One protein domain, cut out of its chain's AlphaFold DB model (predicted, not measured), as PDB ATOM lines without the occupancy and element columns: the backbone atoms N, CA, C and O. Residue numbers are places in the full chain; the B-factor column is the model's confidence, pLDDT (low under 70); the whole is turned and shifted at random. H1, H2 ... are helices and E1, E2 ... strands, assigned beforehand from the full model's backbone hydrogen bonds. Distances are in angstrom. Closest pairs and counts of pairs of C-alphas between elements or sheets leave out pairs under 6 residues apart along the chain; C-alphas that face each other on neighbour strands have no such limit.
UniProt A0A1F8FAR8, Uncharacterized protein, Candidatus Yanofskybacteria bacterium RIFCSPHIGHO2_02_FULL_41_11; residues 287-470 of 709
ATOM      1  N   GLU A 287      26.770 -26.027  39.654       93.12
ATOM      2  CA  GLU A 287      27.420 -25.008  38.826       93.12
ATOM      3  C   GLU A 287      28.447 -25.633  37.869       93.12
ATOM      4  O   GLU A 287      28.440 -25.339  36.674       93.12
ATOM      5  N   THR A 288      29.260 -26.575  38.357       93.44
ATOM      6  CA  THR A 288      30.179 -27.375  37.536       93.44
ATOM      7  C   THR A 288      29.400 -28.125  36.465       93.44
ATOM      8  O   THR A 288      29.740 -28.050  35.288       93.44
ATOM      9  N   MET A 289      28.299 -28.780  36.842       91.06
ATOM     10  CA  MET A 289      27.468 -29.519  35.890       91.06
ATOM     11  C   MET A 289      26.823 -28.618  34.831       91.06
ATOM     12  O   MET A 289      26.656 -29.059  33.693       91.06
ATOM     13  N   LYS A 290      26.481 -27.360  35.149       91.06
ATOM     14  CA  LYS A 290      26.035 -26.388  34.133       91.06
ATOM     15  C   LYS A 290      27.142 -26.095  33.124       91.06
ATOM     16  O   LYS A 290      26.861 -26.093  31.931       91.06
ATOM     17  N   ILE A 291      28.372 -25.868  33.588       91.75
ATOM     18  CA  ILE A 291      29.521 -25.576  32.721       91.75
ATOM     19  C   ILE A 291      29.856 -26.786  31.849       91.75
ATOM     20  O   ILE A 291      29.969 -26.629  30.638       91.75
ATOM     21  N   VAL A 292      29.920 -27.989  32.432       90.19
ATOM     22  CA  VAL A 292      30.123 -29.242  31.688       90.19
ATOM     23  C   VAL A 292      29.072 -29.370  30.588       90.19
ATOM     24  O   VAL A 292      29.430 -29.480  29.427       90.19
ATOM     25  N   ARG A 293      27.777 -29.246  30.910       88.00
ATOM     26  CA  ARG A 293      26.692 -29.349  29.912       88.00
ATOM     27  C   ARG A 293      26.729 -28.257  28.838       88.00
ATOM     28  O   ARG A 293      26.288 -28.507  27.719       88.00
ATOM     29  N   ARG A 294      27.167 -27.043  29.192       89.44
ATOM     30  CA  ARG A 294      27.288 -25.901  28.274       89.44
ATOM     31  C   ARG A 294      28.434 -26.113  27.289       89.44
ATOM     32  O   ARG A 294      28.255 -25.846  26.108       89.44
ATOM     33  N   ASP A 295      29.571 -26.604  27.775       86.56
ATOM     34  CA  ASP A 295      30.826 -26.631  27.025       86.56
ATOM     35  C   ASP A 295      31.200 -28.012  26.473       86.56
ATOM     36  O   ASP A 295      32.166 -28.084  25.715       86.56
ATOM     37  N   SER A 296      30.442 -29.066  26.809       82.56
ATOM     38  CA  SER A 296      30.537 -30.394  26.182       82.56
ATOM     39  C   SER A 296      29.674 -30.535  24.925       82.56
ATOM     40  O   SER A 296      29.926 -31.397  24.090       82.56
ATOM     41  N   ARG A 297      28.651 -29.685  24.742       64.50
ATOM     42  CA  ARG A 297      27.731 -29.768  23.597       64.50
ATOM     43  C   ARG A 297      28.243 -28.988  22.387       64.50
ATOM     44  O   ARG A 297      28.467 -27.790  22.485       64.50
ATOM     45  N   ILE A 298      28.286 -29.680  21.244       55.16
ATOM     46  CA  ILE A 298      28.386 -29.147  19.873       55.16
ATOM     47  C   ILE A 298      29.509 -28.123  19.719       55.16
ATOM     48  O   ILE A 298      29.323 -26.911  19.820       55.16
ATOM     49  N   SER A 299      30.683 -28.634  19.386       58.16
ATOM     50  CA  SER A 299      31.720 -27.797  18.814       58.16
ATOM     51  C   SER A 299      31.477 -27.639  17.302       58.16
ATOM     52  O   SER A 299      30.975 -28.578  16.677       58.16
ATOM     53  N   PRO A 300      31.778 -26.475  16.692       62.69
ATOM     54  CA  PRO A 300      31.762 -26.326  15.237       62.69
ATOM     55  C   PRO A 300      32.539 -27.462  14.558       62.69
ATOM     56  O   PRO A 300      33.532 -27.926  15.124       62.69
ATOM     57  N   GLU A 301      32.113 -27.891  13.363       66.25
ATOM     58  CA  GLU A 301      32.780 -28.965  12.609       66.25
ATOM     59  C   GLU A 301      34.309 -28.818  12.655       66.25
ATOM     60  O   GLU A 301      34.876 -27.797  12.260       66.25
ATOM     61  N   GLY A 302      34.978 -29.852  13.170       71.81
ATOM     62  CA  GLY A 302      36.435 -29.923  13.228       71.81
ATOM     63  C   GLY A 302      37.108 -29.214  14.408       71.81
ATOM     64  O   GLY A 302      38.331 -29.232  14.465       71.81
ATOM     65  N   VAL A 303      36.378 -28.628  15.360       84.12
ATOM     66  CA  VAL A 303      36.947 -28.080  16.609       84.12
ATOM     67  C   VAL A 303      36.549 -28.992  17.777       84.12
ATOM     68  O   VAL A 303      35.421 -29.474  17.771       84.12
ATOM     69  N   PRO A 304      37.392 -29.243  18.792       88.94
ATOM     70  CA  PRO A 304      36.972 -29.989  19.974       88.94
ATOM     71  C   PRO A 304      36.260 -29.086  21.002       88.94
ATOM     72  O   PRO A 304      36.643 -27.918  21.147       88.94
ATOM     73  N   PRO A 305      35.266 -29.603  21.751       91.00
ATOM     74  CA  PRO A 305      34.673 -28.884  22.876       91.00
ATOM     75  C   PRO A 305      35.718 -28.585  23.962       91.00
ATOM     76  O   PRO A 305      36.761 -29.228  24.048       91.00
ATOM     77  N   GLY A 306      35.463 -27.578  24.802       92.69
ATOM     78  CA  GLY A 306      36.417 -27.199  25.855       92.69
ATOM     79  C   GLY A 306      36.449 -28.192  27.020       92.69
ATOM     80  O   GLY A 306      37.479 -28.349  27.672       92.69
ATOM     81  N   ILE A 307      35.338 -28.886  27.259       93.62
ATOM     82  CA  ILE A 307      35.233 -29.977  28.226       93.62
ATOM     83  C   ILE A 307      34.707 -31.187  27.471       93.62
ATOM     84  O   ILE A 307      33.701 -31.070  26.780       93.62
ATOM     85  N   MET A 308      35.371 -32.326  27.610       91.69
ATOM     86  CA  MET A 308      34.981 -33.561  26.940       91.69
ATOM     87  C   MET A 308      35.149 -34.767  27.852       91.69
ATOM     88  O   MET A 308      36.005 -34.765  28.737       91.69
ATOM     89  N   THR A 309      34.355 -35.808  27.646       88.12
ATOM     90  CA  THR A 309      34.611 -37.126  28.229       88.12
ATOM     91  C   THR A 309      35.740 -37.840  27.485       88.12
ATOM     92  O   THR A 309      36.214 -37.395  26.437       88.12
ATOM     93  N   TYR A 310      36.191 -38.966  28.035       86.31
ATOM     94  CA  TYR A 310      37.130 -39.861  27.365       86.31
ATOM     95  C   TYR A 310      36.652 -40.276  25.962       86.31
ATOM     96  O   TYR A 310      37.416 -40.233  25.003       86.31
ATOM     97  N   GLU A 311      35.382 -40.647  25.846       81.56
ATOM     98  CA  GLU A 311      34.732 -41.103  24.619       81.56
ATOM     99  C   GLU A 311      34.650 -39.981  23.592       81.56
ATOM    100  O   GLU A 311      35.011 -40.193  22.440       81.56
ATOM    101  N   GLU A 312      34.249 -38.783  24.022       85.19
ATOM    102  CA  GLU A 312      34.189 -37.598  23.163       85.19
ATOM    103  C   GLU A 312      35.591 -37.211  22.654       85.19
ATOM    104  O   GLU A 312      35.752 -36.871  21.481       85.19
ATOM    105  N   PHE A 313      36.631 -37.318  23.493       88.12
ATOM    106  CA  PHE A 313      38.021 -37.137  23.053       88.12
ATOM    107  C   PHE A 313      38.429 -38.207  22.033       88.12
ATOM    108  O   PHE A 313      38.987 -37.881  20.983       88.12
ATOM    109  N   ALA A 314      38.144 -39.479  22.323       84.12
ATOM    110  CA  ALA A 314      38.481 -40.601  21.454       84.12
ATOM    111  C   ALA A 314      37.801 -40.479  20.082       84.12
ATOM    112  O   ALA A 314      38.454 -40.691  19.058       84.12
ATOM    113  N   GLU A 315      36.521 -40.105  20.051       81.31
ATOM    114  CA  GLU A 315      35.742 -39.851  18.837       81.31
ATOM    115  C   GLU A 315      36.298 -38.651  18.060       81.31
ATOM    116  O   GLU A 315      36.584 -38.759  16.865       81.31
ATOM    117  N   PHE A 316      36.591 -37.542  18.744       85.00
ATOM    118  CA  PHE A 316      37.191 -36.370  18.110       85.00
ATOM    119  C   PHE A 316      38.543 -36.687  17.451       85.00
ATOM    120  O   PHE A 316      38.764 -36.327  16.291       85.00
ATOM    121  N   VAL A 317      39.440 -37.390  18.152       83.75
ATOM    122  CA  VAL A 317      40.734 -37.823  17.592       83.75
ATOM    123  C   VAL A 317      40.517 -38.729  16.374       83.75
ATOM    124  O   VAL A 317      41.155 -38.585  15.323       83.75
ATOM    125  N   THR A 318      39.548 -39.629  16.497       79.00
ATOM    126  CA  THR A 318      39.150 -40.614  15.492       79.00
ATOM    127  C   THR A 318      38.564 -39.999  14.223       79.00
ATOM    128  O   THR A 318      38.788 -40.540  13.131       79.00
ATOM    129  N   ASP A 319      37.919 -38.841  14.298       80.56
ATOM    130  CA  ASP A 319      37.236 -38.227  13.154       80.56
ATOM    131  C   ASP A 319      37.964 -37.007  12.589       80.56
ATOM    132  O   ASP A 319      38.069 -36.875  11.368       80.56
ATOM    133  N   SER A 320      38.619 -36.198  13.423       84.44
ATOM    134  CA  SER A 320      39.347 -35.011  12.963       84.44
ATOM    135  C   SER A 320      40.580 -35.375  12.123       84.44
ATOM    136  O   SER A 320      41.367 -36.212  12.555       84.44
ATOM    137  N   PRO A 321      40.811 -34.773  10.939       85.00
ATOM    138  CA  PRO A 321      42.009 -35.028  10.129       85.00
ATOM    139  C   PRO A 321      43.303 -34.483  10.761       85.00
ATOM    140  O   PRO A 321      44.386 -34.975  10.443       85.00
ATOM    141  N   THR A 322      43.189 -33.488  11.646       88.00
ATOM    142  CA  THR A 322      44.293 -32.858  12.393       88.00
ATOM    143  C   THR A 322      43.919 -32.750  13.878       88.00
ATOM    144  O   THR A 322      43.664 -31.645  14.375       88.00
ATOM    145  N   PRO A 323      43.795 -33.887  14.584       87.00
ATOM    146  CA  PRO A 323      43.201 -33.929  15.916       87.00
ATOM    147  C   PRO A 323      44.020 -33.197  16.990       87.00
ATOM    148  O   PRO A 323      43.467 -32.605  17.911       87.00
ATOM    149  N   LEU A 324      45.344 -33.163  16.877       89.81
ATOM    150  CA  LEU A 324      46.235 -32.624  17.904       89.81
ATOM    151  C   LEU A 324      46.500 -31.124  17.766       89.81
ATOM    152  O   LEU A 324      46.956 -30.485  18.718       89.81
ATOM    153  N   ARG A 325      46.197 -30.532  16.606       90.88
ATOM    154  CA  ARG A 325      46.431 -29.105  16.339       90.88
ATOM    155  C   ARG A 325      45.751 -28.175  17.343       90.88
ATOM    156  O   ARG A 325      46.304 -27.129  17.668       90.88
ATOM    157  N   HIS A 326      44.577 -28.550  17.841       91.62
ATOM    158  CA  HIS A 326      43.798 -27.723  18.767       91.62
ATOM    159  C   HIS A 326      44.399 -27.660  20.173       91.62
ATOM    160  O   HIS A 326      44.183 -26.681  20.885       91.62
ATOM    161  N   PHE A 327      45.186 -28.669  20.546       94.38
ATOM    162  CA  PHE A 327      45.815 -28.773  21.860       94.38
ATOM    163  C   PHE A 327      47.254 -28.236  21.871       94.38
ATOM    164  O   PHE A 327      47.851 -28.077  22.934       94.38
ATOM    165  N   ALA A 328      47.832 -27.933  20.706       93.75
ATOM    166  CA  ALA A 328      49.200 -27.442  20.597       93.75
ATOM    167  C   ALA A 328      49.402 -26.107  21.339       93.75
ATOM    168  O   ALA A 328      48.688 -25.131  21.112       93.75
ATOM    169  N   GLY A 329      50.387 -26.067  22.243       93.88
ATOM    170  CA  GLY A 329      50.691 -24.902  23.081       93.88
ATOM    171  C   GLY A 329      49.653 -24.602  24.170       93.88
ATOM    172  O   GLY A 329      49.835 -23.651  24.931       93.88
ATOM    173  N   LYS A 330      48.590 -25.404  24.277       96.19
ATOM    174  CA  LYS A 330      47.512 -25.236  25.255       96.19
ATOM    175  C   LYS A 330      47.796 -25.987  26.544       96.19
ATOM    176  O   LYS A 330      48.583 -26.936  26.555       96.19
ATOM    177  N   LYS A 331      47.143 -25.551  27.618       97.56
ATOM    178  CA  LYS A 331      47.090 -26.295  28.875       97.56
ATOM    179  C   LYS A 331      45.893 -27.233  28.827       97.56
ATOM    180  O   LYS A 331      44.800 -26.807  28.451       97.56
ATOM    181  N   VAL A 332      46.110 -28.495  29.169       97.94
ATOM    182  CA  VAL A 332      45.069 -29.527  29.158       97.94
ATOM    183  C   VAL A 332      45.003 -30.177  30.531       97.94
ATOM    184  O   VAL A 332      46.026 -30.550  31.094       97.94
ATOM    185  N   ASP A 333      43.799 -30.323  31.065       97.06
ATOM    186  CA  ASP A 333      43.541 -31.101  32.268       97.06
ATOM    187  C   ASP A 333      43.008 -32.474  31.869       97.06
ATOM    188  O   ASP A 333      42.097 -32.559  31.048       97.06
ATOM    189  N   VAL A 334      43.579 -33.542  32.418       95.94
ATOM    190  CA  VAL A 334      43.113 -34.915  32.210       95.94
ATOM    191  C   VAL A 334      42.757 -35.502  33.569       95.94
ATOM    192  O   VAL A 334      43.633 -35.791  34.390       95.94
ATOM    193  N   ALA A 335      41.462 -35.682  33.808       92.94
ATOM    194  CA  ALA A 335      40.930 -36.103  35.094       92.94
ATOM    195  C   ALA A 335      40.688 -37.614  35.144       92.94
ATOM    196  O   ALA A 335      39.715 -38.106  34.579       92.94
ATOM    197  N   GLY A 336      41.549 -38.342  35.859       88.56
ATOM    198  CA  GLY A 336      41.454 -39.785  36.075       88.56
ATOM    199  C   GLY A 336      42.829 -40.415  36.303       88.56
ATOM    200  O   GLY A 336      43.773 -40.130  35.582       88.56
ATOM    201  N   GLY A 337      42.968 -41.310  37.284       82.88
ATOM    202  CA  GLY A 337      44.251 -41.974  37.583       82.88
ATOM    203  C   GLY A 337      44.517 -43.264  36.792       82.88
ATOM    204  O   GLY A 337      45.516 -43.934  37.037       82.88
ATOM    205  N   GLY A 338      43.595 -43.660  35.907       80.12
ATOM    206  CA  GLY A 338      43.581 -44.976  35.260       80.12
ATOM    207  C   GLY A 338      44.127 -45.024  33.828       80.12
ATOM    208  O   GLY A 338      44.791 -44.108  33.335       80.12
ATOM    209  N   ASP A 339      43.804 -46.123  33.142       78.88
ATOM    210  CA  ASP A 339      44.213 -46.412  31.759       78.88
ATOM    211  C   ASP A 339      43.649 -45.393  30.750       78.88
ATOM    212  O   ASP A 339      44.362 -44.928  29.861       78.88
ATOM    213  N   GLY A 340      42.398 -44.957  30.943       82.38
ATOM    214  CA  GLY A 340      41.754 -43.941  30.101       82.38
ATOM    215  C   GLY A 340      42.516 -42.612  30.085       82.38
ATOM    216  O   GLY A 340      42.794 -42.062  29.026       82.38
ATOM    217  N   ALA A 341      42.957 -42.123  31.243       88.38
ATOM    218  CA  ALA A 341      43.775 -40.913  31.295       88.38
ATOM    219  C   ALA A 341      45.167 -41.130  30.685       88.38
ATOM    220  O   ALA A 341      45.658 -40.278  29.952       88.38
ATOM    221  N   SER A 342      45.779 -42.292  30.935       87.06
ATOM    222  CA  SER A 342      47.089 -42.637  30.367       87.06
ATOM    223  C   SER A 342      47.058 -42.639  28.834       87.06
ATOM    224  O   SER A 342      47.960 -42.087  28.208       87.06
ATOM    225  N   THR A 343      45.999 -43.188  28.229       86.12
ATOM    226  CA  THR A 343      45.804 -43.197  26.767       86.12
ATOM    227  C   THR A 343      45.549 -41.806  26.188       86.12
ATOM    228  O   THR A 343      46.124 -41.469  25.156       86.12
ATOM    229  N   VAL A 344      44.771 -40.952  26.864       90.44
ATOM    230  CA  VAL A 344      44.593 -39.543  26.457       90.44
ATOM    231  C   VAL A 344      45.932 -38.799  26.455       90.44
ATOM    232  O   VAL A 344      46.263 -38.116  25.488       90.44
ATOM    233  N   ILE A 345      46.727 -38.940  27.518       92.81
ATOM    234  CA  ILE A 345      48.020 -38.253  27.650       92.81
ATOM    235  C   ILE A 345      49.032 -38.784  26.629       92.81
ATOM    236  O   ILE A 345      49.749 -37.997  26.009       92.81
ATOM    237  N   GLU A 346      49.067 -40.103  26.425       89.38
ATOM    238  CA  GLU A 346      49.866 -40.757  25.385       89.38
ATOM    239  C   GLU A 346      49.557 -40.176  23.997       89.38
ATOM    240  O   GLU A 346      50.485 -39.858  23.247       89.38
ATOM    241  N   GLU A 347      48.280 -39.971  23.676       88.56
ATOM    242  CA  GLU A 347      47.853 -39.388  22.406       88.56
ATOM    243  C   GLU A 347      48.241 -37.904  22.290       88.56
ATOM    244  O   GLU A 347      48.857 -37.493  21.303       88.56
ATOM    245  N   LEU A 348      47.959 -37.098  23.322       91.88
ATOM    246  CA  LEU A 348      48.287 -35.665  23.363       91.88
ATOM    247  C   LEU A 348      49.791 -35.391  23.196       91.88
ATOM    248  O   LEU A 348      50.183 -34.379  22.605       91.88
ATOM    249  N   LEU A 349      50.637 -36.285  23.713       90.25
ATOM    250  CA  LEU A 349      52.098 -36.202  23.618       90.25
ATOM    251  C   LEU A 349      52.683 -36.900  22.387       90.25
ATOM    252  O   LEU A 349      53.889 -36.816  22.164       90.25
ATOM    253  N   ARG A 350      51.843 -37.521  21.552       86.38
ATOM    254  CA  ARG A 350      52.241 -38.259  20.345       86.38
ATOM    255  C   ARG A 350      53.094 -39.506  20.612       86.38
ATOM    256  O   ARG A 350      53.923 -39.880  19.777       86.38
ATOM    257  N   TYR A 351      52.880 -40.170  21.744       84.12
ATOM    258  CA  TYR A 351      53.536 -41.440  22.081       84.12
ATOM    259  C   TYR A 351      52.736 -42.687  21.690       84.12
ATOM    260  O   TYR A 351      53.313 -43.767  21.600       84.12
ATOM    261  N   GLY A 352      51.448 -42.529  21.386       74.56
ATOM    262  CA  GLY A 352      50.584 -43.559  20.814       74.56
ATOM    263  C   GLY A 352      50.891 -43.901  19.347       74.56
ATOM    264  O   GLY A 352      51.950 -43.584  18.787       74.56
ATOM    265  N   LYS A 353      49.944 -44.565  18.679       71.44
ATOM    266  CA  LYS A 353      50.142 -45.094  17.322       71.44
ATOM    267  C   LYS A 353      50.183 -43.984  16.280       71.44
ATOM    268  O   LYS A 353      49.222 -43.265  16.099       71.44
ATOM    269  N   ARG A 354      51.205 -43.961  15.422       71.38
ATOM    270  CA  ARG A 354      51.340 -42.946  14.353       71.38
ATOM    271  C   ARG A 354      50.088 -42.730  13.480       71.38
ATOM    272  O   ARG A 354      49.894 -41.627  12.977       71.38
ATOM    273  N   LYS A 355      49.265 -43.767  13.273       72.81
ATOM    274  CA  LYS A 355      48.026 -43.686  12.483       72.81
ATOM    275  C   LYS A 355      46.968 -42.760  13.106       72.81
ATOM    276  O   LYS A 355      46.192 -42.191  12.345       72.81
ATOM    277  N   SER A 356      46.945 -42.578  14.429       73.31
ATOM    278  CA  SER A 356      45.954 -41.726  15.106       73.31
ATOM    279  C   SER A 356      46.191 -40.231  14.861       73.31
ATOM    280  O   SER A 356      45.238 -39.464  14.775       73.31
ATOM    281  N   TYR A 357      47.438 -39.819  14.598       77.06
ATOM    282  CA  TYR A 357      47.786 -38.414  14.330       77.06
ATOM    283  C   TYR A 357      47.421 -37.927  12.922       77.06
ATOM    284  O   TYR A 357      47.436 -36.723  12.671       77.06
ATOM    285  N   LYS A 358      47.107 -38.836  11.989       83.56
ATOM    286  CA  LYS A 358      46.663 -38.527  10.616       83.56
ATOM    287  C   LYS A 358      47.542 -37.481   9.908       83.56
ATOM    288  O   LYS A 358      48.685 -37.786   9.573       83.56
ATOM    289  N   LEU A 359      47.014 -36.281   9.631       84.25
ATOM    290  CA  LEU A 359      47.722 -35.211   8.921       84.25
ATOM    291  C   LEU A 359      48.549 -34.312   9.849       84.25
ATOM    292  O   LEU A 359      49.271 -33.440   9.360       84.25
ATOM    293  N   ASP A 360      48.480 -34.502  11.168       81.38
ATOM    294  CA  ASP A 360      49.292 -33.727  12.093       81.38
ATOM    295  C   ASP A 360      50.761 -34.140  12.044       81.38
ATOM    296  O   ASP A 360      51.175 -35.176  12.572       81.38
ATOM    297  N   VAL A 361      51.572 -33.256  11.477       80.19
ATOM    298  CA  VAL A 361      53.027 -33.389  11.439       80.19
ATOM    299  C   VAL A 361      53.656 -33.092  12.804       80.19
ATOM    300  O   VAL A 361      53.048 -32.467  13.671       80.19
ATOM    301  N   ALA A 362      54.914 -33.498  12.998       73.62
ATOM    302  CA  ALA A 362      55.647 -33.242  14.242       73.62
ATOM    303  C   ALA A 362      55.710 -31.740  14.597       73.62
ATOM    304  O   ALA A 362      55.679 -31.374  15.769       73.62
ATOM    305  N   GLN A 363      55.738 -30.865  13.586       78.44
ATOM    306  CA  GLN A 363      55.761 -29.408  13.737       78.44
ATOM    307  C   GLN A 363      54.444 -28.810  14.248       78.44
ATOM    308  O   GLN A 363      54.453 -27.662  14.681       78.44
ATOM    309  N   THR A 364      53.330 -29.553  14.234       82.38
ATOM    310  CA  THR A 364      52.075 -29.100  14.855       82.38
ATOM    311  C   THR A 364      52.270 -28.826  16.353       82.38
ATOM    312  O   THR A 364      51.582 -27.977  16.908       82.38
ATOM    313  N   GLY A 365      53.231 -29.493  17.002       85.88
ATOM    314  CA  GLY A 365      53.518 -29.337  18.426       85.88
ATOM    315  C   GLY A 365      52.672 -30.246  19.321       85.88
ATOM    316  O   GLY A 365      51.959 -31.143  18.856       85.88
ATOM    317  N   THR A 366      52.803 -30.017  20.626       91.69
ATOM    318  CA  THR A 366      52.108 -30.716  21.720       91.69
ATOM    319  C   THR A 366      51.529 -29.679  22.690       91.69
ATOM    320  O   THR A 366      51.887 -28.499  22.581       91.69
ATOM    321  N   PRO A 367      50.703 -30.077  23.672       95.06
ATOM    322  CA  PRO A 367      50.348 -29.202  24.786       95.06
ATOM    323  C   PRO A 367      51.572 -28.567  25.450       95.06
ATOM    324  O   PRO A 367      52.654 -29.167  25.480       95.06
ATOM    325  N   SER A 368      51.392 -27.349  25.965       94.62
ATOM    326  CA  SER A 368      52.407 -26.668  26.779       94.62
ATOM    327  C   SER A 368      52.467 -27.256  28.187       94.62
ATOM    328  O   SER A 368      53.546 -27.349  28.765       94.62
ATOM    329  N   LYS A 369      51.319 -27.703  28.712       96.50
ATOM    330  CA  LYS A 369      51.204 -28.368  30.009       96.50
ATOM    331  C   LYS A 369      50.022 -29.335  30.021       96.50
ATOM    332  O   LYS A 369      48.986 -29.055  29.418       96.50
ATOM    333  N   ILE A 370      50.179 -30.450  30.720       97.44
ATOM    334  CA  ILE A 370      49.151 -31.455  30.973       97.44
ATOM    335  C   ILE A 370      49.061 -31.655  32.486       97.44
ATOM    336  O   ILE A 370      49.988 -32.194  33.090       97.44
ATOM    337  N   HIS A 371      47.959 -31.239  33.101       96.50
ATOM    338  CA  HIS A 371      47.680 -31.565  34.498       96.50
ATOM    339  C   HIS A 371      46.996 -32.932  34.551       96.50
ATOM    340  O   HIS A 371      45.966 -33.134  33.909       96.50
ATOM    341  N   TRP A 372      47.568 -33.881  35.288       94.88
ATOM    342  CA  TRP A 372      47.037 -35.242  35.387       94.88
ATOM    343  C   TRP A 372      46.404 -35.465  36.762       94.88
ATOM    344  O   TRP A 372      47.102 -35.786  37.725       94.88
ATOM    345  N   ALA A 373      45.084 -35.295  36.860       92.38
ATOM    346  CA  ALA A 373      44.364 -35.405  38.126       92.38
ATOM    347  C   ALA A 373      44.094 -36.852  38.548       92.38
ATOM    348  O   ALA A 373      43.704 -37.695  37.737       92.38
ATOM    349  N   GLY A 374      44.270 -37.128  39.842       88.38
ATOM    350  CA  GLY A 374      44.142 -38.459  40.435       88.38
ATOM    351  C   GLY A 374      45.353 -39.372  40.208       88.38
ATOM    352  O   GLY A 374      45.263 -40.572  40.476       88.38
ATOM    353  N   GLN A 375      46.478 -38.838  39.715       89.50
ATOM    354  CA  GLN A 375      47.710 -39.601  39.523       89.50
ATOM    355  C   GLN A 375      48.522 -39.650  40.824       89.50
ATOM    356  O   GLN A 375      49.065 -38.644  41.296       89.50
ATOM    357  N   LYS A 376      48.640 -40.857  41.384       85.06
ATOM    358  CA  LYS A 376      49.360 -41.119  42.639       85.06
ATOM    359  C   LYS A 376      50.878 -41.072  42.473       85.06
ATOM    360  O   LYS A 376      51.582 -40.719  43.411       85.06
ATOM    361  N   ILE A 377      51.386 -41.411  41.289       86.25
ATOM    362  CA  ILE A 377      52.824 -41.435  41.011       86.25
ATOM    363  C   ILE A 377      53.301 -40.031  40.624       86.25
ATOM    364  O   ILE A 377      52.810 -39.460  39.650       86.25
ATOM    365  N   LYS A 378      54.256 -39.466  41.368       86.94
ATOM    366  CA  LYS A 378      54.645 -38.048  41.223       86.94
ATOM    367  C   LYS A 378      55.798 -37.797  40.270       86.94
ATOM    368  O   LYS A 378      55.855 -36.730  39.664       86.94
ATOM    369  N   ASP A 379      56.684 -38.768  40.115       88.50
ATOM    370  CA  ASP A 379      57.916 -38.584  39.361       88.50
ATOM    371  C   ASP A 379      58.207 -39.735  38.393       88.50
ATOM    372  O   ASP A 379      57.656 -40.836  38.465       88.50
ATOM    373  N   SER A 380      59.102 -39.443  37.456       86.75
ATOM    374  CA  SER A 380      59.530 -40.334  36.383       86.75
ATOM    375  C   SER A 380      60.204 -41.620  36.868       86.75
ATOM    376  O   SER A 380      60.045 -42.663  36.226       86.75
ATOM    377  N   ARG A 381      60.948 -41.586  37.983       85.81
ATOM    378  CA  ARG A 381      61.650 -42.758  38.523       85.81
ATOM    379  C   ARG A 381      60.648 -43.726  39.139       85.81
ATOM    380  O   ARG A 381      60.681 -44.911  38.809       85.81
ATOM    381  N   GLN A 382      59.739 -43.223  39.972       85.62
ATOM    382  CA  GLN A 382      58.630 -43.994  40.528       85.62
ATOM    383  C   GLN A 382      57.729 -44.539  39.423       85.62
ATOM    384  O   GLN A 382      57.315 -45.694  39.481       85.62
ATOM    385  N   TYR A 383      57.464 -43.746  38.382       83.75
ATOM    386  CA  TYR A 383      56.648 -44.207  37.265       83.75
ATOM    387  C   TYR A 383      57.307 -45.390  36.566       83.75
ATOM    388  O   TYR A 383      56.686 -46.430  36.418       83.75
ATOM    389  N   ARG A 384      58.599 -45.318  36.234       80.69
ATOM    390  CA  ARG A 384      59.307 -46.451  35.608       80.69
ATOM    391  C   ARG A 384      59.375 -47.702  36.487       80.69
ATOM    392  O   ARG A 384      59.416 -48.798  35.939       80.69
ATOM    393  N   SER A 385      59.436 -47.555  37.811       77.00
ATOM    394  CA  SER A 385      59.595 -48.691  38.729       77.00
ATOM    395  C   SER A 385      58.273 -49.346  39.136       77.00
ATOM    396  O   SER A 385      58.244 -50.555  39.361       77.00
ATOM    397  N   LEU A 386      57.190 -48.571  39.233       71.75
ATOM    398  CA  LEU A 386      55.878 -49.039  39.689       71.75
ATOM    399  C   LEU A 386      54.928 -49.388  38.540       71.75
ATOM    400  O   LEU A 386      53.935 -50.085  38.760       71.75
ATOM    401  N   LEU A 387      55.205 -48.920  37.320       67.88
ATOM    402  CA  LEU A 387      54.366 -49.210  36.166       67.88
ATOM    403  C   LEU A 387      54.515 -50.676  35.747       67.88
ATOM    404  O   LEU A 387      55.583 -51.135  35.353       67.88
ATOM    405  N   SER A 388      53.406 -51.406  35.782       56.34
ATOM    406  CA  SER A 388      53.337 -52.795  35.320       56.34
ATOM    407  C   SER A 388      53.099 -52.927  33.810       56.34
ATOM    408  O   SER A 388      53.232 -54.025  33.272       56.34
ATOM    409  N   ASN A 389      52.735 -51.836  33.123       63.22
ATOM    410  CA  ASN A 389      52.356 -51.838  31.710       63.22
ATOM    411  C   ASN A 389      53.390 -51.107  30.843       63.22
ATOM    412  O   ASN A 389      53.468 -49.883  30.865       63.22
ATOM    413  N   GLU A 390      54.133 -51.850  30.023       68.31
ATOM    414  CA  GLU A 390      55.191 -51.303  29.161       68.31
ATOM    415  C   GLU A 390      54.707 -50.222  28.177       68.31
ATOM    416  O   GLU A 390      55.503 -49.364  27.794       68.31
ATOM    417  N   ARG A 391      53.413 -50.209  27.809       71.69
ATOM    418  CA  ARG A 391      52.835 -49.244  26.853       71.69
ATOM    419  C   ARG A 391      53.097 -47.792  27.258       71.69
ATOM    420  O   ARG A 391      53.502 -46.988  26.427       71.69
ATOM    421  N   TYR A 392      52.919 -47.462  28.536       76.56
ATOM    422  CA  TYR A 392      52.977 -46.070  28.995       76.56
ATOM    423  C   TYR A 392      54.354 -45.641  29.502       76.56
ATOM    424  O   TYR A 392      54.502 -44.518  29.974       76.56
ATOM    425  N   LEU A 393      55.394 -46.477  29.376       79.75
ATOM    426  CA  LEU A 393      56.743 -46.146  29.866       79.75
ATOM    427  C   LEU A 393      57.296 -44.839  29.282       79.75
ATOM    428  O   LEU A 393      58.095 -44.160  29.930       79.75
ATOM    429  N   MET A 394      56.864 -44.473  28.074       83.94
ATOM    430  CA  MET A 394      57.228 -43.214  27.428       83.94
ATOM    431  C   MET A 394      56.723 -41.979  28.183       83.94
ATOM    432  O   MET A 394      57.425 -40.969  28.194       83.94
ATOM    433  N   LEU A 395      55.588 -42.068  28.892       87.38
ATOM    434  CA  LEU A 395      55.043 -40.952  29.676       87.38
ATOM    435  C   LEU A 395      56.019 -40.485  30.761       87.38
ATOM    436  O   LEU A 395      56.095 -39.293  31.048       87.38
ATOM    437  N   ALA A 396      56.843 -41.392  31.300       86.94
ATOM    438  CA  ALA A 396      57.856 -41.053  32.297       86.94
ATOM    439  C   ALA A 396      58.871 -40.005  31.808       86.94
ATOM    440  O   ALA A 396      59.541 -39.387  32.627       86.94
ATOM    441  N   GLN A 397      59.042 -39.813  30.496       86.69
ATOM    442  CA  GLN A 397      59.959 -38.803  29.950       86.69
ATOM    443  C   GLN A 397      59.438 -37.371  30.123       86.69
ATOM    444  O   GLN A 397      60.234 -36.436  30.189       86.69
ATOM    445  N   ASP A 398      58.121 -37.206  30.217       90.56
ATOM    446  CA  ASP A 398      57.453 -35.920  30.408       90.56
ATOM    447  C   ASP A 398      56.889 -35.753  31.819       90.56
ATOM    448  O   ASP A 398      56.204 -34.770  32.075       90.56
ATOM    449  N   MET A 399      57.182 -36.673  32.739       91.25
ATOM    450  CA  MET A 399      56.874 -36.524  34.163       91.25
ATOM    451  C   MET A 399      58.011 -35.829  34.914       91.25
ATOM    452  O   MET A 399      59.161 -35.923  34.475       91.25
ATOM    453  N   PRO A 400      57.725 -35.182  36.063       90.06
ATOM    454  CA  PRO A 400      58.742 -34.545  36.891       90.06
ATOM    455  C   PRO A 400      59.907 -35.487  37.221       90.06
ATOM    456  O   PRO A 400      59.741 -36.700  37.374       90.06
ATOM    457  N   LEU A 401      61.110 -34.927  37.313       86.12
ATOM    458  CA  LEU A 401      62.265 -35.651  37.840       86.12
ATOM    459  C   LEU A 401      62.117 -35.815  39.358       86.12
ATOM    460  O   LEU A 401      61.477 -34.987  40.005       86.12
ATOM    461  N   SER A 402      62.701 -36.880  39.913       84.12
ATOM    462  CA  SER A 402      62.751 -37.038  41.369       84.12
ATOM    463  C   SER A 402      63.631 -35.948  41.995       84.12
ATOM    464  O   SER A 402      64.506 -35.402  41.317       84.12
ATOM    465  N   GLU A 403      63.423 -35.620  43.275       83.00
ATOM    466  CA  GLU A 403      64.257 -34.623  43.970       83.00
ATOM    467  C   GLU A 403      65.749 -34.982  43.894       83.00
ATOM    468  O   GLU A 403      66.561 -34.128  43.548       83.00
ATOM    469  N   GLU A 404      66.089 -36.262  44.077       81.81
ATOM    470  CA  GLU A 404      67.455 -36.782  43.920       81.81
ATOM    471  C   GLU A 404      68.031 -36.521  42.518       81.81
ATOM    472  O   GLU A 404      69.194 -36.149  42.373       81.81
ATOM    473  N   ASP A 405      67.226 -36.698  41.465       81.44
ATOM    474  CA  ASP A 405      67.682 -36.457  40.093       81.44
ATOM    475  C   ASP A 405      67.803 -34.944  39.799       81.44
ATOM    476  O   ASP A 405      68.604 -34.542  38.954       81.44
ATOM    477  N   LEU A 406      67.037 -34.091  40.494       80.50
ATOM    478  CA  LEU A 406      67.091 -32.626  40.376       80.50
ATOM    479  C   LEU A 406      68.287 -32.007  41.113       80.50
ATOM    480  O   LEU A 406      68.776 -30.954  40.692       80.50
ATOM    481  N   GLU A 407      68.784 -32.638  42.181       82.06
ATOM    482  CA  GLU A 407      69.965 -32.186  42.934       82.06
ATOM    483  C   GLU A 407      71.216 -32.044  42.057       82.06
ATOM    484  O   GLU A 407      72.062 -31.191  42.324       82.06
ATOM    485  N   ALA A 408      71.294 -32.803  40.962       80.56
ATOM    486  CA  ALA A 408      72.392 -32.752  40.001       80.56
ATOM    487  C   ALA A 408      72.398 -31.501  39.095       80.56
ATOM    488  O   ALA A 408      73.387 -31.267  38.399       80.56
ATOM    489  N   TYR A 409      71.323 -30.705  39.085       82.88
ATOM    490  CA  TYR A 409      71.148 -29.569  38.174       82.88
ATOM    491  C   TYR A 409      71.002 -28.243  38.927       82.88
ATOM    492  O   TYR A 409      70.366 -28.181  39.984       82.88
ATOM    493  N   ASP A 410      71.549 -27.166  38.361       84.44
ATOM    494  CA  ASP A 410      71.349 -25.801  38.859       84.44
ATOM    495  C   ASP A 410      69.920 -25.285  38.591       84.44
ATOM    496  O   ASP A 410      69.175 -25.837  37.785       84.44
ATOM    497  N   GLU A 411      69.528 -24.197  39.258       78.00
ATOM    498  CA  GLU A 411      68.165 -23.648  39.194       78.00
ATOM    499  C   GLU A 411      67.733 -23.181  37.790       78.00
ATOM    500  O   GLU A 411      66.552 -23.273  37.450       78.00
ATOM    501  N   SER A 412      68.668 -22.720  36.951       79.25
ATOM    502  CA  SER A 412      68.361 -22.322  35.571       79.25
ATOM    503  C   SER A 412      68.086 -23.540  34.693       79.25
ATOM    504  O   SER A 412      67.058 -23.590  34.016       79.25
ATOM    505  N   THR A 413      68.912 -24.579  34.827       78.69
ATOM    506  CA  THR A 413      68.730 -25.868  34.159       78.69
ATOM    507  C   THR A 413      67.449 -26.562  34.637       78.69
ATOM    508  O   THR A 413      66.724 -27.146  33.838       78.69
ATOM    509  N   ARG A 414      67.094 -26.450  35.926       76.25
ATOM    510  CA  ARG A 414      65.826 -26.984  36.464       76.25
ATOM    511  C   ARG A 414      64.595 -26.347  35.818       76.25
ATOM    512  O   ARG A 414      63.647 -27.068  35.525       76.25
ATOM    513  N   LYS A 415      64.611 -25.030  35.576       71.00
ATOM    514  CA  LYS A 415      63.522 -24.330  34.869       71.00
ATOM    515  C   LYS A 415      63.431 -24.733  33.397       71.00
ATOM    516  O   LYS A 415      62.332 -24.877  32.878       71.00
ATOM    517  N   GLU A 416      64.562 -24.959  32.731       69.06
ATOM    518  CA  GLU A 416      64.573 -25.473  31.351       69.06
ATOM    519  C   GLU A 416      64.086 -26.926  31.252       69.06
ATOM    520  O   GLU A 416      63.537 -27.331  30.228       69.06
ATOM    521  N   LEU A 417      64.240 -27.705  32.325       71.00
ATOM    522  CA  LEU A 417      63.757 -29.081  32.440       71.00
ATOM    523  C   LEU A 417      62.277 -29.181  32.834       71.00
ATOM    524  O   LEU A 417      61.831 -30.286  33.151       71.00
ATOM    525  N   GLU A 418      61.509 -28.085  32.819       74.12
ATOM    526  CA  GLU A 418      60.071 -28.129  33.090       74.12
ATOM    527  C   GLU A 418      59.377 -29.157  32.190       74.12
ATOM    528  O   GLU A 418      59.360 -29.080  30.960       74.12
ATOM    529  N   ARG A 419      58.808 -30.168  32.843       88.31
ATOM    530  CA  ARG A 419      58.187 -31.305  32.179       88.31
ATOM    531  C   ARG A 419      56.722 -31.018  31.871       88.31
ATOM    532  O   ARG A 419      56.044 -30.279  32.598       88.31
ATOM    533  N   LYS A 420      56.231 -31.599  30.776       92.38
ATOM    534  CA  LYS A 420      54.886 -31.314  30.261       92.38
ATOM    535  C   LYS A 420      53.788 -31.893  31.139       92.38
ATOM    536  O   LYS A 420      52.738 -31.272  31.233       92.38
ATOM    537  N   ILE A 421      54.010 -33.038  31.778       94.94
ATOM    538  CA  ILE A 421      53.046 -33.666  32.683       94.94
ATOM    539  C   ILE A 421      53.277 -33.144  34.098       94.94
ATOM    540  O   ILE A 421      54.397 -33.123  34.604       94.94
ATOM    541  N   GLU A 422      52.190 -32.766  34.756       94.50
ATOM    542  CA  GLU A 422      52.158 -32.409  36.166       94.50
ATOM    543  C   GLU A 422      51.109 -33.260  36.888       94.50
ATOM    544  O   GLU A 422      49.907 -33.008  36.757       94.50
ATOM    545  N   PRO A 423      51.545 -34.294  37.626       92.88
ATOM    546  CA  PRO A 423      50.647 -35.132  38.409       92.88
ATOM    547  C   PRO A 423      49.991 -34.333  39.535       92.88
ATOM    548  O   PRO A 423      50.681 -33.754  40.371       92.88
ATOM    549  N   LYS A 424      48.660 -34.350  39.601       91.44
ATOM    550  CA  LYS A 424      47.880 -33.770  40.700       91.44
ATOM    551  C   LYS A 424      47.374 -34.898  41.590       91.44
ATOM    552  O   LYS A 424      46.766 -35.855  41.111       91.44
ATOM    553  N   ASP A 425      47.661 -34.803  42.888       81.50
ATOM    554  CA  ASP A 425      47.291 -35.837  43.869       81.50
ATOM    555  C   ASP A 425      45.789 -35.900  44.138       81.50
ATOM    556  O   ASP A 425      45.237 -36.952  44.457       81.50
ATOM    557  N   GLY A 426      45.115 -34.765  43.962       86.88
ATOM    558  CA  GLY A 426      43.678 -34.665  44.117       86.88
ATOM    559  C   GLY A 426      42.893 -35.154  42.907       86.88
ATOM    560  O   GLY A 426      43.347 -35.091  41.762       86.88
ATOM    561  N   TYR A 427      41.663 -35.584  43.173       88.69
ATOM    562  CA  TYR A 427      40.657 -35.747  42.129       88.69
ATOM    563  C   TYR A 427      40.097 -34.378  41.751       88.69
ATOM    564  O   TYR A 427      39.990 -33.495  42.602       88.69
ATOM    565  N   LEU A 428      39.714 -34.206  40.488       91.88
ATOM    566  CA  LEU A 428      39.018 -33.007  40.032       91.88
ATOM    567  C   LEU A 428      37.634 -32.929  40.701       91.88
ATOM    568  O   LEU A 428      36.834 -33.854  40.562       91.88
ATOM    569  N   VAL A 429      37.352 -31.829  41.402       91.88
ATOM    570  CA  VAL A 429      36.090 -31.635  42.144       91.88
ATOM    571  C   VAL A 429      35.255 -30.462  41.653       91.88
ATOM    572  O   VAL A 429      34.052 -30.427  41.897       91.88
ATOM    573  N   GLN A 430      35.865 -29.508  40.951       94.25
ATOM    574  CA  GLN A 430      35.171 -28.304  40.512       94.25
ATOM    575  C   GLN A 430      35.768 -27.766  39.214       94.25
ATOM    576  O   GLN A 430      36.987 -27.764  39.032       94.25
ATOM    577  N   ILE A 431      34.895 -27.261  38.341       95.62
ATOM    578  CA  ILE A 431      35.266 -26.503  37.141       95.62
ATOM    579  C   ILE A 431      34.512 -25.173  37.176       95.62
ATOM    580  O   ILE A 431      33.314 -25.131  37.482       95.62
ATOM    581  N   ARG A 432      35.216 -24.077  36.894       96.62
ATOM    582  CA  ARG A 432      34.674 -22.718  36.770       96.62
ATOM    583  C   ARG A 432      35.221 -22.040  35.525       96.62
ATOM    584  O   ARG A 432      36.309 -22.374  35.062       96.62
ATOM    585  N   ASP A 433      34.483 -21.059  35.018       96.19
ATOM    586  CA  ASP A 433      35.040 -20.123  34.045       96.19
ATOM    587  C   ASP A 433      36.200 -19.362  34.691       96.19
ATOM    588  O   ASP A 433      36.124 -18.967  35.859       96.19
ATOM    589  N   SER A 434      37.294 -19.203  33.947       95.38
ATOM    590  CA  SER A 434      38.435 -18.440  34.436       95.38
ATOM    591  C   SER A 434      38.084 -16.958  34.555       95.38
ATOM    592  O   SER A 434      37.465 -16.366  33.672       95.38
ATOM    593  N   ASP A 435      38.537 -16.352  35.645       92.75
ATOM    594  CA  ASP A 435      38.569 -14.911  35.866       92.75
ATOM    595  C   ASP A 435      39.673 -14.207  35.053       92.75
ATOM    596  O   ASP A 435      39.637 -12.987  34.892       92.75
ATOM    597  N   ASP A 436      40.626 -14.964  34.500       91.50
ATOM    598  CA  ASP A 436      41.747 -14.472  33.704       91.50
ATOM    599  C   ASP A 436      42.027 -15.401  32.512       91.50
ATOM    600  O   ASP A 436      42.823 -16.343  32.586       91.50
ATOM    601  N   LEU A 437      41.415 -15.077  31.369       90.25
ATOM    602  CA  LEU A 437      41.557 -15.835  30.121       90.25
ATOM    603  C   LEU A 437      43.003 -15.919  29.601       90.25
ATOM    604  O   LEU A 437      43.277 -16.737  28.725       90.25
ATOM    605  N   SER A 438      43.939 -15.107  30.115       90.31
ATOM    606  CA  SER A 438      45.361 -15.240  29.767       90.31
ATOM    607  C   SER A 438      46.019 -16.468  30.412       90.31
ATOM    608  O   SER A 438      47.030 -16.959  29.907       90.31
ATOM    609  N   LYS A 439      45.445 -16.999  31.502       90.31
ATOM    610  CA  LYS A 439      45.945 -18.192  32.205       90.31
ATOM    611  C   LYS A 439      45.366 -19.494  31.662       90.31
ATOM    612  O   LYS A 439      46.037 -20.526  31.778       90.31
ATOM    613  N   GLY A 440      44.156 -19.429  31.110       93.69
ATOM    614  CA  GLY A 440      43.380 -20.533  30.552       93.69
ATOM    615  C   GLY A 440      41.888 -20.190  30.529       93.69
ATOM    616  O   GLY A 440      41.458 -19.217  31.144       93.69
ATOM    617  N   LYS A 441      41.081 -20.988  29.830       95.56
ATOM    618  CA  LYS A 441      39.620 -20.812  29.765       95.56
ATOM    619  C   LYS A 441      38.920 -21.183  31.076       95.56
ATOM    620  O   LYS A 441      37.945 -20.539  31.457       95.56
ATOM    621  N   TYR A 442      39.419 -22.203  31.765       97.56
ATOM    622  CA  TYR A 442      38.814 -22.765  32.967       97.56
ATOM    623  C   TYR A 442      39.741 -22.633  34.166       97.56
ATOM    624  O   TYR A 442      40.950 -22.831  34.043       97.56
ATOM    625  N   ARG A 443      39.153 -22.367  35.335       97.38
ATOM    626  CA  ARG A 443      39.777 -22.618  36.634       97.38
ATOM    627  C   ARG A 443      39.269 -23.959  37.154       97.38
ATOM    628  O   ARG A 443      38.058 -24.157  37.269       97.38
ATOM    629  N   VAL A 444      40.186 -24.872  37.440       95.56
ATOM    630  CA  VAL A 444      39.882 -26.218  37.931       95.56
ATOM    631  C   VAL A 444      40.421 -26.395  39.340       95.56
ATOM    632  O   VAL A 444      41.477 -25.861  39.676       95.56
ATOM    633  N   THR A 445      39.685 -27.136  40.159       95.25
ATOM    634  CA  THR A 445      40.015 -27.362  41.566       95.25
ATOM    635  C   THR A 445      40.139 -28.855  41.829       95.25
ATOM    636  O   THR A 445      39.225 -29.623  41.514       95.25
ATOM    637  N   TYR A 446      41.248 -29.259  42.441       93.38
ATOM    638  CA  TYR A 446      41.510 -30.629  42.864       93.38
ATOM    639  C   TYR A 446      41.395 -30.741  44.376       93.38
ATOM    640  O   TYR A 446      41.806 -29.835  45.096       93.38
ATOM    641  N   MET A 447      40.885 -31.872  44.855       91.50
ATOM    642  CA  MET A 447      40.845 -32.187  46.280       91.50
ATOM    643  C   MET A 447      41.554 -33.509  46.536       91.50
ATOM    644  O   MET A 447      41.185 -34.545  45.971       91.50
ATOM    645  N   ASN A 448      42.547 -33.484  47.419       88.69
ATOM    646  CA  ASN A 448      43.186 -34.701  47.887       88.69
ATOM    647  C   ASN A 448      42.207 -35.473  48.799       88.69
ATOM    648  O   ASN A 448      41.646 -34.910  49.748       88.69
ATOM    649  N   PRO A 449      41.930 -36.756  48.509       82.69
ATOM    650  CA  PRO A 449      40.985 -37.543  49.293       82.69
ATOM    651  C   PRO A 449      41.430 -37.774  50.743       82.69
ATOM    652  O   PRO A 449      40.543 -37.906  51.595       82.69
ATOM    653  N   GLU A 450      42.741 -37.830  51.007       85.88
ATOM    654  CA  GLU A 450      43.333 -38.218  52.293       85.88
ATOM    655  C   GLU A 450      43.340 -37.059  53.292       85.88
ATOM    656  O   GLU A 450      42.830 -37.209  54.402       85.88
ATOM    657  N   ASP A 451      43.843 -35.889  52.891       88.75
ATOM    658  CA  ASP A 451      44.018 -34.730  53.781       88.75
ATOM    659  C   ASP A 451      43.031 -33.577  53.520       88.75
ATOM    660  O   ASP A 451      43.012 -32.597  54.265       88.75
ATOM    661  N   LYS A 452      42.179 -33.700  52.490       88.19
ATOM    662  CA  LYS A 452      41.223 -32.667  52.041       88.19
ATOM    663  C   LYS A 452      41.875 -31.353  51.607       88.19
ATOM    664  O   LYS A 452      41.175 -30.344  51.498       88.19
ATOM    665  N   SER A 453      43.179 -31.349  51.337       90.50
ATOM    666  CA  SER A 453      43.856 -30.200  50.743       90.50
ATOM    667  C   SER A 453      43.290 -29.906  49.357       90.50
ATOM    668  O   SER A 453      42.843 -30.804  48.633       90.50
ATOM    669  N   VAL A 454      43.270 -28.619  49.020       92.19
ATOM    670  CA  VAL A 454      42.704 -28.113  47.775       92.19
ATOM    671  C   VAL A 454      43.786 -27.393  46.992       92.19
ATOM    672  O   VAL A 454      44.501 -26.551  47.531       92.19
ATOM    673  N   GLU A 455      43.868 -27.711  45.709       93.81
ATOM    674  CA  GLU A 455      44.779 -27.083  44.762       93.81
ATOM    675  C   GLU A 455      43.982 -26.559  43.563       93.81
ATOM    676  O   GLU A 455      43.010 -27.187  43.141       93.81
ATOM    677  N   GLU A 456      44.384 -25.420  43.000       94.31
ATOM    678  CA  GLU A 456      43.767 -24.859  41.795       94.31
ATOM    679  C   GLU A 456      44.766 -24.784  40.639       94.31
ATOM    680  O   GLU A 456      45.945 -24.484  40.826       94.31
ATOM    681  N   SER A 457      44.275 -24.991  39.419       95.06
ATOM    682  CA  SER A 457      45.025 -24.706  38.198       95.06
ATOM    683  C   SER A 457      44.140 -24.041  37.141       95.06
ATOM    684  O   SER A 457      42.920 -23.923  37.294       95.06
ATOM    685  N   TYR A 458      44.773 -23.567  36.067       96.88
ATOM    686  CA  TYR A 458      44.096 -22.944  34.934       96.88
ATOM    687  C   TYR A 458      44.408 -23.718  33.663       96.88
ATOM    688  O   TYR A 458      45.571 -24.024  33.392       96.88
ATOM    689  N   THR A 459      43.376 -24.012  32.880       97.31
ATOM    690  CA  THR A 459      43.477 -24.875  31.702       97.31
ATOM    691  C   THR A 459      42.627 -24.355  30.545       97.31
ATOM    692  O   THR A 459      41.656 -23.633  30.755       97.31
ATOM    693  N   ASP A 460      42.988 -24.701  29.314       97.25
ATOM    694  CA  ASP A 460      42.186 -24.405  28.124       97.25
ATOM    695  C   ASP A 460      41.167 -25.515  27.838       97.25
ATOM    696  O   ASP A 460      40.069 -25.230  27.361       97.25
ATOM    697  N   PHE A 461      41.533 -26.762  28.154       97.19
ATOM    698  CA  PHE A 461      40.723 -27.957  27.924       97.19
ATOM    699  C   PHE A 461      40.648 -28.843  29.168       97.19
ATOM    700  O   PHE A 461      41.599 -28.897  29.950       97.19
ATOM    701  N   VAL A 462      39.542 -29.572  29.318       96.00
ATOM    702  CA  VAL A 462      39.359 -30.606  30.346       96.00
ATOM    703  C   VAL A 462      38.887 -31.900  29.685       96.00
ATOM    704  O   VAL A 462      37.854 -31.908  29.020       96.00
ATOM    705  N   VAL A 463      39.616 -32.996  29.896       94.50
ATOM    706  CA  VAL A 463      39.233 -34.349  29.479       94.50
ATOM    707  C   VAL A 463      38.885 -35.171  30.718       94.50
ATOM    708  O   VAL A 463      39.737 -35.453  31.559       94.50
ATOM    709  N   LEU A 464      37.621 -35.560  30.841       92.44
ATOM    710  CA  LEU A 464      37.085 -36.346  31.946       92.44
ATOM    711  C   LEU A 464      37.244 -37.841  31.639       92.44
ATOM    712  O   LEU A 464      36.418 -38.440  30.954       92.44
ATOM    713  N   ALA A 465      38.308 -38.442  32.166       88.12
ATOM    714  CA  ALA A 465      38.649 -39.859  32.031       88.12
ATOM    715  C   ALA A 465      38.517 -40.605  33.376       88.12
ATOM    716  O   ALA A 465      39.361 -41.428  33.744       88.12
ATOM    717  N   ALA A 466      37.462 -40.287  34.134       78.75
ATOM    718  CA  ALA A 466      37.262 -40.750  35.509       78.75
ATOM    719  C   ALA A 466      36.748 -42.200  35.622       78.75
ATOM    720  O   ALA A 466      36.678 -42.732  36.728       78.75
ATOM    721  N   GLY A 467      36.467 -42.857  34.493       78.00
ATOM    722  CA  GLY A 467      36.047 -44.256  34.426       78.00
ATOM    723  C   GLY A 467      34.555 -44.416  34.149       78.00
ATOM    724  O   GLY A 467      33.915 -43.532  33.582       78.00
ATOM    725  N   TYR A 468      34.020 -45.571  34.537       78.81
ATOM    726  CA  TYR A 468      32.646 -45.970  34.260       78.81
ATOM    727  C   TYR A 468      31.937 -46.399  35.538       78.81
ATOM    728  O   TYR A 468      32.543 -46.975  36.444       78.81
ATOM    729  N   ARG A 469      30.627 -46.180  35.567       77.12
ATOM    730  CA  ARG A 469      29.720 -46.642  36.601       77.12
ATOM    731  C   ARG A 469      28.678 -47.568  35.998       77.12
ATOM    732  O   ARG A 469      27.888 -47.186  35.134       77.12
ATOM    733  N   ASN A 470      28.613 -48.764  36.561       74.38
ATOM    734  CA  ASN A 470      27.585 -49.726  36.230       74.38
ATOM    735  C   ASN A 470      26.200 -49.225  36.699       74.38
ATOM    736  O   ASN A 470      26.036 -48.837  37.860       74.38
TER     737      ASN A 470
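AT A GLANCE: This is residues 287 to 470 of the 709 residues of an uncharacterized protein of Candidatus Yanofskybacteria bacterium RIFCSPHIGHO2_02_FULL_41_11 (UniProt A0A1F8FAR8). A parallel sheet of five strands has H2 and H3 over one face and a smaller, strongly twisted sheet of three strands facing its other face. H1 packs on E5 at one side; near the opposite side H4 and H5 make a helical hairpin packed on H3 through H5, and H6 and H7 lie far out beyond E4. The printed part has 184 residues with seven named helices and eight named strands, in the order H1 E1 H2 E2 H3 E3 H4 H5 H6 H7 E4 E5 E6 E7 E8, a mixed class. The sheets run E1 E8 E2 E3 E4, parallel, and E5 E6 E7, antiparallel. The whole is compact, radius of gyration of the C-alphas 16.3 A, spanning 48 by 40 by 39 A.

IN THESE COORDINATES: Find C-alpha 287 at (27.420, -25.008, 38.826); H1 runs from there to 295. Next come E1, 307 to 309; H2, 310 to 319, 14.3 A; E2, 331 to 335, 13.1 A; H3, 339 to 348, 14.2 A; and E3, 369 to 373. Then read H4, 380 to 386; H5, 390 to 397; H6, 403 to 406; H7, 411 to 416; and E4, 421 to 424. E5, 427 to 433, spans 18.5 A; E6, 442 to 447, and E7, 454 to 459, span 16.4 A each. E8, 461 to 464, ends at (37.085, -36.346, 31.946).

HOW THE PARTS SIT: In the larger sheet, look for N 334 and O 371, 2.8 A, between E2 and E3, and N 463 and O 333, 2.8 A, between E8 and E2. H2 and H3 are on the same face, at heights of 8.6 A and 9.3 A over the sheet. The two sheets form a sandwich, two sheets face to face, their strands at 37 degrees. E5, E6 and E7 are a meander, each the antiparallel neighbour of the one before; N 445 and O 430 are 3.0 A apart, N 457 and O 444 2.9 A. H3 and H5 touch, closest at the C-alphas of Glu 346 and Leu 395, 6.7 A. Every O i to N i+4 pair is within hydrogen-bond range in H1, H2, H3, H4 and H7; H5 has 0 of 4, but 4 of 5 O i to N i+3 pairs.

THE WHOLE: The C-alphas of Asp 410 and Asn 470 are the farthest apart, 49.9 A. The printed part has no cut. The long links are H1 to E1, H2 to E2 and H3 to E3. Look for pLDDT under 70 at residues 297 to 301, 387 to 390 and 416.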